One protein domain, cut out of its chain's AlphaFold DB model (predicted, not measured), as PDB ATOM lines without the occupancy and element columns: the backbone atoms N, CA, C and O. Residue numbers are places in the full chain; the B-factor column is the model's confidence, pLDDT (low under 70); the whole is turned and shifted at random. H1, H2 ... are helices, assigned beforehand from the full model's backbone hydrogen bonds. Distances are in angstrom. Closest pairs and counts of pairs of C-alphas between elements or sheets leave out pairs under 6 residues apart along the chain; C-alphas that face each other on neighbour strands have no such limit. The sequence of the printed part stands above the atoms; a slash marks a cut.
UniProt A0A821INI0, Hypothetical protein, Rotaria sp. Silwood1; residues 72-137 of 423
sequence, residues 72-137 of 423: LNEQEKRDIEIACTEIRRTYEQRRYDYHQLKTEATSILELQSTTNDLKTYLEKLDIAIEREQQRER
ATOM      1  N   LEU A  72     181.512  86.709 111.343       79.50
ATOM      2  CA  LEU A  72     181.495  88.020 110.729       79.50
ATOM      3  C   LEU A  72     182.535  88.048 109.624       79.50
ATOM      4  O   LEU A  72     183.675  87.596 109.797       79.50
ATOM      5  N   ASN A  73     182.136  88.580 108.480       88.62
ATOM      6  CA  ASN A  73     183.079  88.836 107.414       88.62
ATOM      7  C   ASN A  73     184.029  89.983 107.827       88.62
ATOM      8  O   ASN A  73     183.764  90.756 108.749       88.62
ATOM      9  N   GLU A  74     185.170  90.098 107.148       83.44
ATOM     10  CA  GLU A  74     186.186  91.109 107.478       83.44
ATOM     11  C   GLU A  74     185.669  92.554 107.370       83.44
ATOM     12  O   GLU A  74     186.223  93.457 107.994       83.44
ATOM     13  N   GLN A  75     184.600  92.796 106.603       86.12
ATOM     14  CA  GLN A  75     183.975  94.112 106.537       86.12
ATOM     15  C   GLN A  75     183.175  94.415 107.809       86.12
ATOM     16  O   GLN A  75     183.395  95.455 108.418       86.12
ATOM     17  N   GLU A  76     182.342  93.484 108.265       80.44
ATOM     18  CA  GLU A  76     181.550  93.632 109.493       80.44
ATOM     19  C   GLU A  76     182.438  93.794 110.733       80.44
ATOM     20  O   GLU A  76     182.142  94.604 111.612       80.44
ATOM     21  N   LYS A  77     183.572  93.079 110.789       79.31
ATOM     22  CA  LYS A  77     184.571  93.262 111.854       79.31
ATOM     23  C   LYS A  77     185.137  94.683 111.869       79.31
ATOM     24  O   LYS A  77     185.238  95.281 112.939       79.31
ATOM     25  N   ARG A  78     185.471  95.235 110.696       81.56
ATOM     26  CA  ARG A  78     185.956  96.619 110.572       81.56
ATOM     27  C   ARG A  78     184.889  97.631 110.966       81.56
ATOM     28  O   ARG A  78     185.201  98.577 111.680       81.56
ATOM     29  N   ASP A  79     183.644  97.420 110.558       78.50
ATOM     30  CA  ASP A  79     182.540  98.322 110.896       78.50
ATOM     31  C   ASP A  79     182.288  98.342 112.417       78.50
ATOM     32  O   ASP A  79     182.119  99.407 113.016       78.50
ATOM     33  N   ILE A  80     182.368  97.178 113.073       78.12
ATOM     34  CA  ILE A  80     182.316  97.061 114.536       78.12
ATOM     35  C   ILE A  80     183.494  97.778 115.205       78.12
ATOM     36  O   ILE A  80     183.304  98.489 116.195       78.12
ATOM     37  N   GLU A  81     184.710  97.611 114.686       79.75
ATOM     38  CA  GLU A  81     185.905  98.264 115.223       79.75
ATOM     39  C   GLU A  81     185.813  99.796 115.118       79.75
ATOM     40  O   GLU A  81     186.131 100.505 116.081       79.75
ATOM     41  N   ILE A  82     185.297 100.311 113.997       82.44
ATOM     42  CA  ILE A  82     185.014 101.738 113.798       82.44
ATOM     43  C   ILE A  82     183.985 102.219 114.826       82.44
ATOM     44  O   ILE A  82     184.255 103.185 115.543       82.44
ATOM     45  N   ALA A  83     182.859 101.514 114.974       76.69
ATOM     46  CA  ALA A  83     181.816 101.878 115.933       76.69
ATOM     47  C   ALA A  83     182.337 101.884 117.382       76.69
ATOM     48  O   ALA A  83     182.075 102.809 118.150       76.69
ATOM     49  N   CYS A  84     183.138 100.886 117.765       74.31
ATOM     50  CA  CYS A  84     183.776 100.826 119.081       74.31
ATOM     51  C   CYS A  84     184.764 101.978 119.308       74.31
ATOM     52  O   CYS A  84     184.826 102.534 120.410       74.31
ATOM     53  N   THR A  85     185.523 102.351 118.279       78.94
ATOM     54  CA  THR A  85     186.453 103.484 118.328       78.94
ATOM     55  C   THR A  85     185.700 104.802 118.497       78.94
ATOM     56  O   THR A  85     186.088 105.631 119.324       78.94
ATOM     57  N   GLU A  86     184.586 104.978 117.789       82.19
ATOM     58  CA  GLU A  86     183.737 106.163 117.898       82.19
ATOM     59  C   GLU A  86     183.091 106.275 119.284       82.19
ATOM     60  O   GLU A  86     183.211 107.318 119.929       82.19
ATOM     61  N   ILE A  87     182.538 105.178 119.816       73.94
ATOM     62  CA  ILE A  87     182.009 105.124 121.190       73.94
ATOM     63  C   ILE A  87     183.090 105.508 122.208       73.94
ATOM     64  O   ILE A  87     182.828 106.287 123.130       73.94
ATOM     65  N   ARG A  88     184.317 104.986 122.053       74.38
ATOM     66  CA  ARG A  88     185.439 105.312 122.945       74.38
ATOM     67  C   ARG A  88     185.771 106.804 122.883       74.38
ATOM     68  O   ARG A  88     185.876 107.436 123.933       74.38
ATOM     69  N   ARG A  89     185.840 107.379 121.681       82.31
ATOM     70  CA  ARG A  89     186.082 108.812 121.468       82.31
ATOM     71  C   ARG A  89     184.988 109.678 122.098       82.31
ATOM     72  O   ARG A  89     185.299 110.655 122.775       82.31
ATOM     73  N   THR A  90     183.714 109.317 121.932       78.25
ATOM     74  CA  THR A  90     182.592 110.037 122.558       78.25
ATOM     75  C   THR A  90     182.665 109.979 124.083       78.25
ATOM     76  O   THR A  90     182.426 110.985 124.749       78.25
ATOM     77  N   TYR A  91     183.007 108.820 124.653       76.06
ATOM     78  CA  TYR A  91     183.173 108.676 126.099       76.06
ATOM     79  C   TYR A  91     184.324 109.539 126.634       76.06
ATOM     80  O   TYR A  91     184.160 110.220 127.646       76.06
ATOM     81  N   GLU A  92     185.472 109.544 125.953       77.06
ATOM     82  CA  GLU A  92     186.626 110.375 126.315       77.06
ATOM     83  C   GLU A  92     186.299 111.871 126.245       77.06
ATOM     84  O   GLU A  92     186.610 112.595 127.189       77.06
ATOM     85  N   GLN A  93     185.589 112.315 125.202       83.56
ATOM     86  CA  GLN A  93     185.124 113.699 125.094       83.56
ATOM     87  C   GLN A  93     184.198 114.074 126.258       83.56
ATOM     88  O   GLN A  93     184.433 115.066 126.938       83.56
ATOM     89  N   ARG A  94     183.190 113.246 126.564       75.19
ATOM     90  CA  ARG A  94     182.280 113.500 127.696       75.19
ATOM     91  C   ARG A  94     183.017 113.538 129.033       75.19
ATOM     92  O   ARG A  94     182.663 114.318 129.915       75.19
ATOM     93  N   ARG A  95     184.035 112.691 129.203       75.38
ATOM     94  CA  ARG A  95     184.884 112.691 130.399       75.38
ATOM     95  C   ARG A  95     185.681 113.992 130.509       75.38
ATOM     96  O   ARG A  95     185.779 114.528 131.612       75.38
ATOM     97  N   TYR A  96     186.229 114.482 129.399       84.50
ATOM     98  CA  TYR A  96     186.907 115.774 129.339       84.50
ATOM     99  C   TYR A  96     185.953 116.917 129.710       84.50
ATOM    100  O   TYR A  96     186.248 117.671 130.635       84.50
ATOM    101  N   ASP A  97     184.772 116.972 129.087       82.06
ATOM    102  CA  ASP A  97     183.752 117.995 129.352       82.06
ATOM    103  C   ASP A  97     183.322 117.990 130.831       82.06
ATOM    104  O   ASP A  97     183.215 119.038 131.468       82.06
ATOM    105  N   TYR A  98     183.138 116.803 131.422       79.06
ATOM    106  CA  TYR A  98     182.835 116.660 132.848       79.06
ATOM    107  C   TYR A  98     183.959 117.200 133.740       79.06
ATOM    108  O   TYR A  98     183.692 117.896 134.722       79.06
ATOM    109  N   HIS A  99     185.217 116.889 133.418       74.69
ATOM    110  CA  HIS A  99     186.360 117.412 134.162       74.69
ATOM    111  C   HIS A  99     186.451 118.931 134.059       74.69
ATOM    112  O   HIS A  99     186.691 119.586 135.072       74.69
ATOM    113  N   GLN A 100     186.217 119.490 132.873       87.00
ATOM    114  CA  GLN A 100     186.183 120.931 132.665       87.00
ATOM    115  C   GLN A 100     185.086 121.584 133.514       87.00
ATOM    116  O   GLN A 100     185.381 122.489 134.290       87.00
ATOM    117  N   LEU A 101     183.857 121.061 133.466       81.38
ATOM    118  CA  LEU A 101     182.745 121.546 134.289       81.38
ATOM    119  C   LEU A 101     183.042 121.455 135.787       81.38
ATOM    120  O   LEU A 101     182.701 122.361 136.543       81.38
ATOM    121  N   LYS A 102     183.694 120.378 136.237       79.56
ATOM    122  CA  LYS A 102     184.105 120.214 137.636       79.56
ATOM    123  C   LYS A 102     185.155 121.250 138.043       79.56
ATOM    124  O   LYS A 102     185.066 121.797 139.141       79.56
ATOM    125  N   THR A 103     186.132 121.519 137.183       82.19
ATOM    126  CA  THR A 103     187.150 122.552 137.417       82.19
ATOM    127  C   THR A 103     186.515 123.939 137.462       82.19
ATOM    128  O   THR A 103     186.782 124.688 138.395       82.19
ATOM    129  N   GLU A 104     185.615 124.258 136.528       83.94
ATOM    130  CA  GLU A 104     184.852 125.512 136.525       83.94
ATOM    131  C   GLU A 104     184.003 125.656 137.796       83.94
ATOM    132  O   GLU A 104     184.031 126.701 138.438       83.94
ATOM    133  N   ALA A 105     183.316 124.591 138.219       73.06
ATOM    134  CA  ALA A 105     182.540 124.570 139.458       73.06
ATOM    135  C   ALA A 105     183.407 124.821 140.697       73.06
ATOM    136  O   ALA A 105     183.021 125.571 141.589       73.06
ATOM    137  N   THR A 106     184.582 124.189 140.749       73.25
ATOM    138  CA  THR A 106     185.528 124.342 141.861       73.25
ATOM    139  C   THR A 106     186.092 125.761 141.882       73.25
ATOM    140  O   THR A 106     186.097 126.382 142.935       73.25
ATOM    141  N   SER A 107     186.447 126.308 140.716       76.75
ATOM    142  CA  SER A 107     186.892 127.697 140.558       76.75
ATOM    143  C   SER A 107     185.824 128.694 141.012       76.75
ATOM    144  O   SER A 107     186.125 129.612 141.765       76.75
ATOM    145  N   ILE A 108     184.551 128.482 140.656       71.56
ATOM    146  CA  ILE A 108     183.436 129.319 141.128       71.56
ATOM    147  C   ILE A 108     183.276 129.215 142.649       71.56
ATOM    148  O   ILE A 108     183.150 130.237 143.316       71.56
ATOM    149  N   LEU A 109     183.318 128.006 143.219       68.62
ATOM    150  CA  LEU A 109     183.252 127.815 144.674       68.62
ATOM    151  C   LEU A 109     184.426 128.479 145.407       68.62
ATOM    152  O   LEU A 109     184.241 128.981 146.513       68.62
ATOM    153  N   GLU A 110     185.612 128.494 144.801       70.25
ATOM    154  CA  GLU A 110     186.795 129.184 145.319       70.25
ATOM    155  C   GLU A 110     186.705 130.713 145.148       70.25
ATOM    156  O   GLU A 110     187.221 131.450 145.987       70.25
ATOM    157  N   LEU A 111     186.010 131.197 144.111       68.50
ATOM    158  CA  LEU A 111     185.802 132.621 143.814       68.50
ATOM    159  C   LEU A 111     184.656 133.267 144.614       68.50
ATOM    160  O   LEU A 111     184.637 134.489 144.770       68.50
ATOM    161  N   GLN A 112     183.733 132.487 145.184       53.41
ATOM    162  CA  GLN A 112     182.639 133.019 145.999       53.41
ATOM    163  C   GLN A 112     183.071 133.288 147.449       53.41
ATOM    164  O   GLN A 112     182.902 132.465 148.344       53.41
ATOM    165  N   SER A 113     183.654 134.450 147.741       50.12
ATOM    166  CA  SER A 113     182.966 135.741 147.901       50.12
ATOM    167  C   SER A 113     181.847 136.089 146.894       50.12
ATOM    168  O   SER A 113     182.084 136.362 145.730       50.12
ATOM    169  N   THR A 114     180.623 136.212 147.419       60.53
ATOM    170  CA  THR A 114     179.399 136.811 146.835       60.53
ATOM    171  C   THR A 114     178.428 135.896 146.071       60.53
ATOM    172  O   THR A 114     178.719 135.246 145.078       60.53
ATOM    173  N   THR A 115     177.197 135.889 146.575       61.09
ATOM    174  CA  THR A 115     176.025 135.053 146.267       61.09
ATOM    175  C   THR A 115     175.471 135.130 144.836       61.09
ATOM    176  O   THR A 115     174.654 134.284 144.475       61.09
ATOM    177  N   ASN A 116     175.894 136.091 144.010       63.56
ATOM    178  CA  ASN A 116     175.376 136.255 142.643       63.56
ATOM    179  C   ASN A 116     175.960 135.234 141.649       63.56
ATOM    180  O   ASN A 116     175.260 134.810 140.723       63.56
ATOM    181  N   ASP A 117     177.185 134.760 141.883       62.78
ATOM    182  CA  ASP A 117     177.837 133.795 140.989       62.78
ATOM    183  C   ASP A 117     177.229 132.387 141.113       62.78
ATOM    184  O   ASP A 117     177.057 131.690 140.115       62.78
ATOM    185  N   LEU A 118     176.772 132.009 142.314       66.94
ATOM    186  CA  LEU A 118     176.092 130.734 142.578       66.94
ATOM    187  C   LEU A 118     174.759 130.662 141.844       66.94
ATOM    188  O   LEU A 118     174.408 129.619 141.303       66.94
ATOM    189  N   LYS A 119     174.013 131.772 141.814       72.12
ATOM    190  CA  LYS A 119     172.720 131.841 141.130       72.12
ATOM    191  C   LYS A 119     172.895 131.634 139.624       72.12
ATOM    192  O   LYS A 119     172.201 130.811 139.040       72.12
ATOM    193  N   THR A 120     173.877 132.315 139.038       77.00
ATOM    194  CA  THR A 120     174.218 132.181 137.613       77.00
ATOM    195  C   THR A 120     174.725 130.773 137.285       77.00
ATOM    196  O   THR A 120     174.443 130.232 136.217       77.00
ATOM    197  N   TYR A 121     175.468 130.151 138.205       72.38
ATOM    198  CA  TYR A 121     175.948 128.782 138.045       72.38
ATOM    199  C   TYR A 121     174.814 127.751 138.094       72.38
ATOM    200  O   TYR A 121     174.750 126.890 137.220       72.38
ATOM    201  N   LEU A 122     173.900 127.859 139.063       74.19
ATOM    202  CA  LEU A 122     172.731 126.980 139.155       74.19
ATOM    203  C   LEU A 122     171.854 127.085 137.901       74.19
ATOM    204  O   LEU A 122     171.472 126.062 137.345       74.19
ATOM    205  N   GLU A 123     171.654 128.296 137.382       79.88
ATOM    206  CA  GLU A 123     170.905 128.526 136.141       79.88
ATOM    207  C   GLU A 123     171.580 127.873 134.918       79.88
ATOM    208  O   GLU A 123     170.921 127.229 134.102       79.88
ATOM    209  N   LYS A 124     172.917 127.939 134.812       83.38
ATOM    210  CA  LYS A 124     173.667 127.217 133.765       83.38
ATOM    211  C   LYS A 124     173.548 125.698 133.900       83.38
ATOM    212  O   LYS A 124     173.518 124.997 132.886       83.38
ATOM    213  N   LEU A 125     173.505 125.195 135.130       76.62
ATOM    214  CA  LEU A 125     173.412 123.767 135.417       76.62
ATOM    215  C   LEU A 125     172.024 123.220 135.067       76.62
ATOM    216  O   LEU A 125     171.933 122.168 134.434       76.62
ATOM    217  N   ASP A 126     170.968 123.973 135.370       77.94
ATOM    218  CA  ASP A 126     169.593 123.644 134.988       77.94
ATOM    219  C   ASP A 126     169.430 123.603 133.459       77.94
ATOM    220  O   ASP A 126     168.895 122.632 132.921       77.94
ATOM    221  N   ILE A 127     169.999 124.577 132.733       87.62
ATOM    222  CA  ILE A 127     170.010 124.577 131.257       87.62
ATOM    223  C   ILE A 127     170.752 123.348 130.703       87.62
ATOM    224  O   ILE A 127     170.338 122.760 129.700       87.62
ATOM    225  N   ALA A 128     171.865 122.945 131.326       81.12
ATOM    226  CA  ALA A 128     172.626 121.773 130.897       81.12
ATOM    227  C   ALA A 128     171.848 120.465 131.123       81.12
ATOM    228  O   ALA A 128     171.835 119.606 130.237       81.12
ATOM    229  N   ILE A 129     171.163 120.336 132.263       77.56
ATOM    230  CA  ILE A 129     170.292 119.194 132.573       77.56
ATOM    231  C   ILE A 129     169.131 119.121 131.578       77.56
ATOM    232  O   ILE A 129     168.864 118.052 131.028       77.56
ATOM    233  N   GLU A 130     168.469 120.244 131.296       83.19
ATOM    234  CA  GLU A 130     167.340 120.282 130.364       83.19
ATOM    235  C   GLU A 130     167.759 119.881 128.941       83.19
ATOM    236  O   GLU A 130     167.068 119.096 128.284       83.19
ATOM    237  N   ARG A 131     168.932 120.339 128.480       80.88
ATOM    238  CA  ARG A 131     169.498 119.921 127.188       80.88
ATOM    239  C   ARG A 131     169.765 118.423 127.129       80.88
ATOM    240  O   ARG A 131     169.501 117.807 126.098       80.88
ATOM    241  N   GLU A 132     170.267 117.826 128.205       73.62
ATOM    242  CA  GLU A 132     170.531 116.387 128.227       73.62
ATOM    243  C   GLU A 132     169.232 115.572 128.242       73.62
ATOM    244  O   GLU A 132     169.101 114.615 127.482       73.62
ATOM    245  N   GLN A 133     168.215 116.023 128.980       76.94
ATOM    246  CA  GLN A 133     166.876 115.425 128.943       76.94
ATOM    247  C   GLN A 133     166.195 115.576 127.576       76.94
ATOM    248  O   GLN A 133     165.409 114.721 127.166       76.94
ATOM    249  N   GLN A 134     166.442 116.671 126.851       74.38
ATOM    250  CA  GLN A 134     165.970 116.821 125.472       74.38
ATOM    251  C   GLN A 134     166.695 115.856 124.528       74.38
ATOM    252  O   GLN A 134     166.041 115.233 123.694       74.38
ATOM    253  N   ARG A 135     168.010 115.661 124.686       71.81
ATOM    254  CA  ARG A 135     168.756 114.654 123.916       71.81
ATOM    255  C   ARG A 135     168.242 113.243 124.184       71.81
ATOM    256  O   ARG A 135     167.977 112.521 123.230       71.81
ATOM    257  N   GLU A 136     168.043 112.865 125.445       70.62
ATOM    258  CA  GLU A 136     167.458 111.566 125.811       70.62
ATOM    259  C   GLU A 136     166.082 111.355 125.176       70.62
ATOM    260  O   GLU A 136     165.805 110.271 124.667       70.62
ATOM    261  N   ARG A 137     165.243 112.399 125.125       73.12
ATOM    262  CA  ARG A 137     163.947 112.351 124.433       73.12
ATOM    263  C   ARG A 137     164.088 112.145 122.925       73.12
ATOM    264  O   ARG A 137     163.304 111.394 122.359       73.12
TER     265      ARG A 137
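Overview. This is residues 72 to 137 of the 423 residues of the protein "Hypothetical protein" of Rotaria sp. Silwood1 (UniProt A0A821INI0). One long helix, H1, makes the length of a slender helical hairpin, and a shorter helix, H2, folds back beside the last part of it, diverging as a narrow V. The two meet only near the turn, and much of both helices stands free. The printed part has 66 residues with two named helices, H1 then H2, and no named strand; the class is all helix. It is extended, with a radius of gyration of the C-alphas of 18.6 A and spans of 62 by 26 by 8 A.

Along the chain. H1, residues 74 to 111, runs 55.2 A from C-alpha 74 at (186.186, 91.109, 107.478) to C-alpha 111. H2, residues 116 to 137, runs 32.2 A and ends with C-alpha 137 at (163.947, 112.351, 124.433).

Arrangement. H1 and H2 form a helical hairpin, running opposite ways at a shallow tilt of 19 degrees. They only just touch, with 3 pairs of C-alphas within 8 A, through residues 105 to 108 of H1 and 117 to 121 of H2 alone; the closest C-alphas, of Ile 108 and Asp 117, are 7.2 A apart. In both helices every O i to N i+4 pair is within hydrogen-bond range.

Size, cuts and confidence. The C-alphas farthest apart, of Asn 73 and Thr 114, are 62.2 A apart. The printed part has no cut, and the link from H1 to H2 is tight. Mean pLDDT of the printed part is 76.1; residue 109 and residues 111 to 118 are under 70.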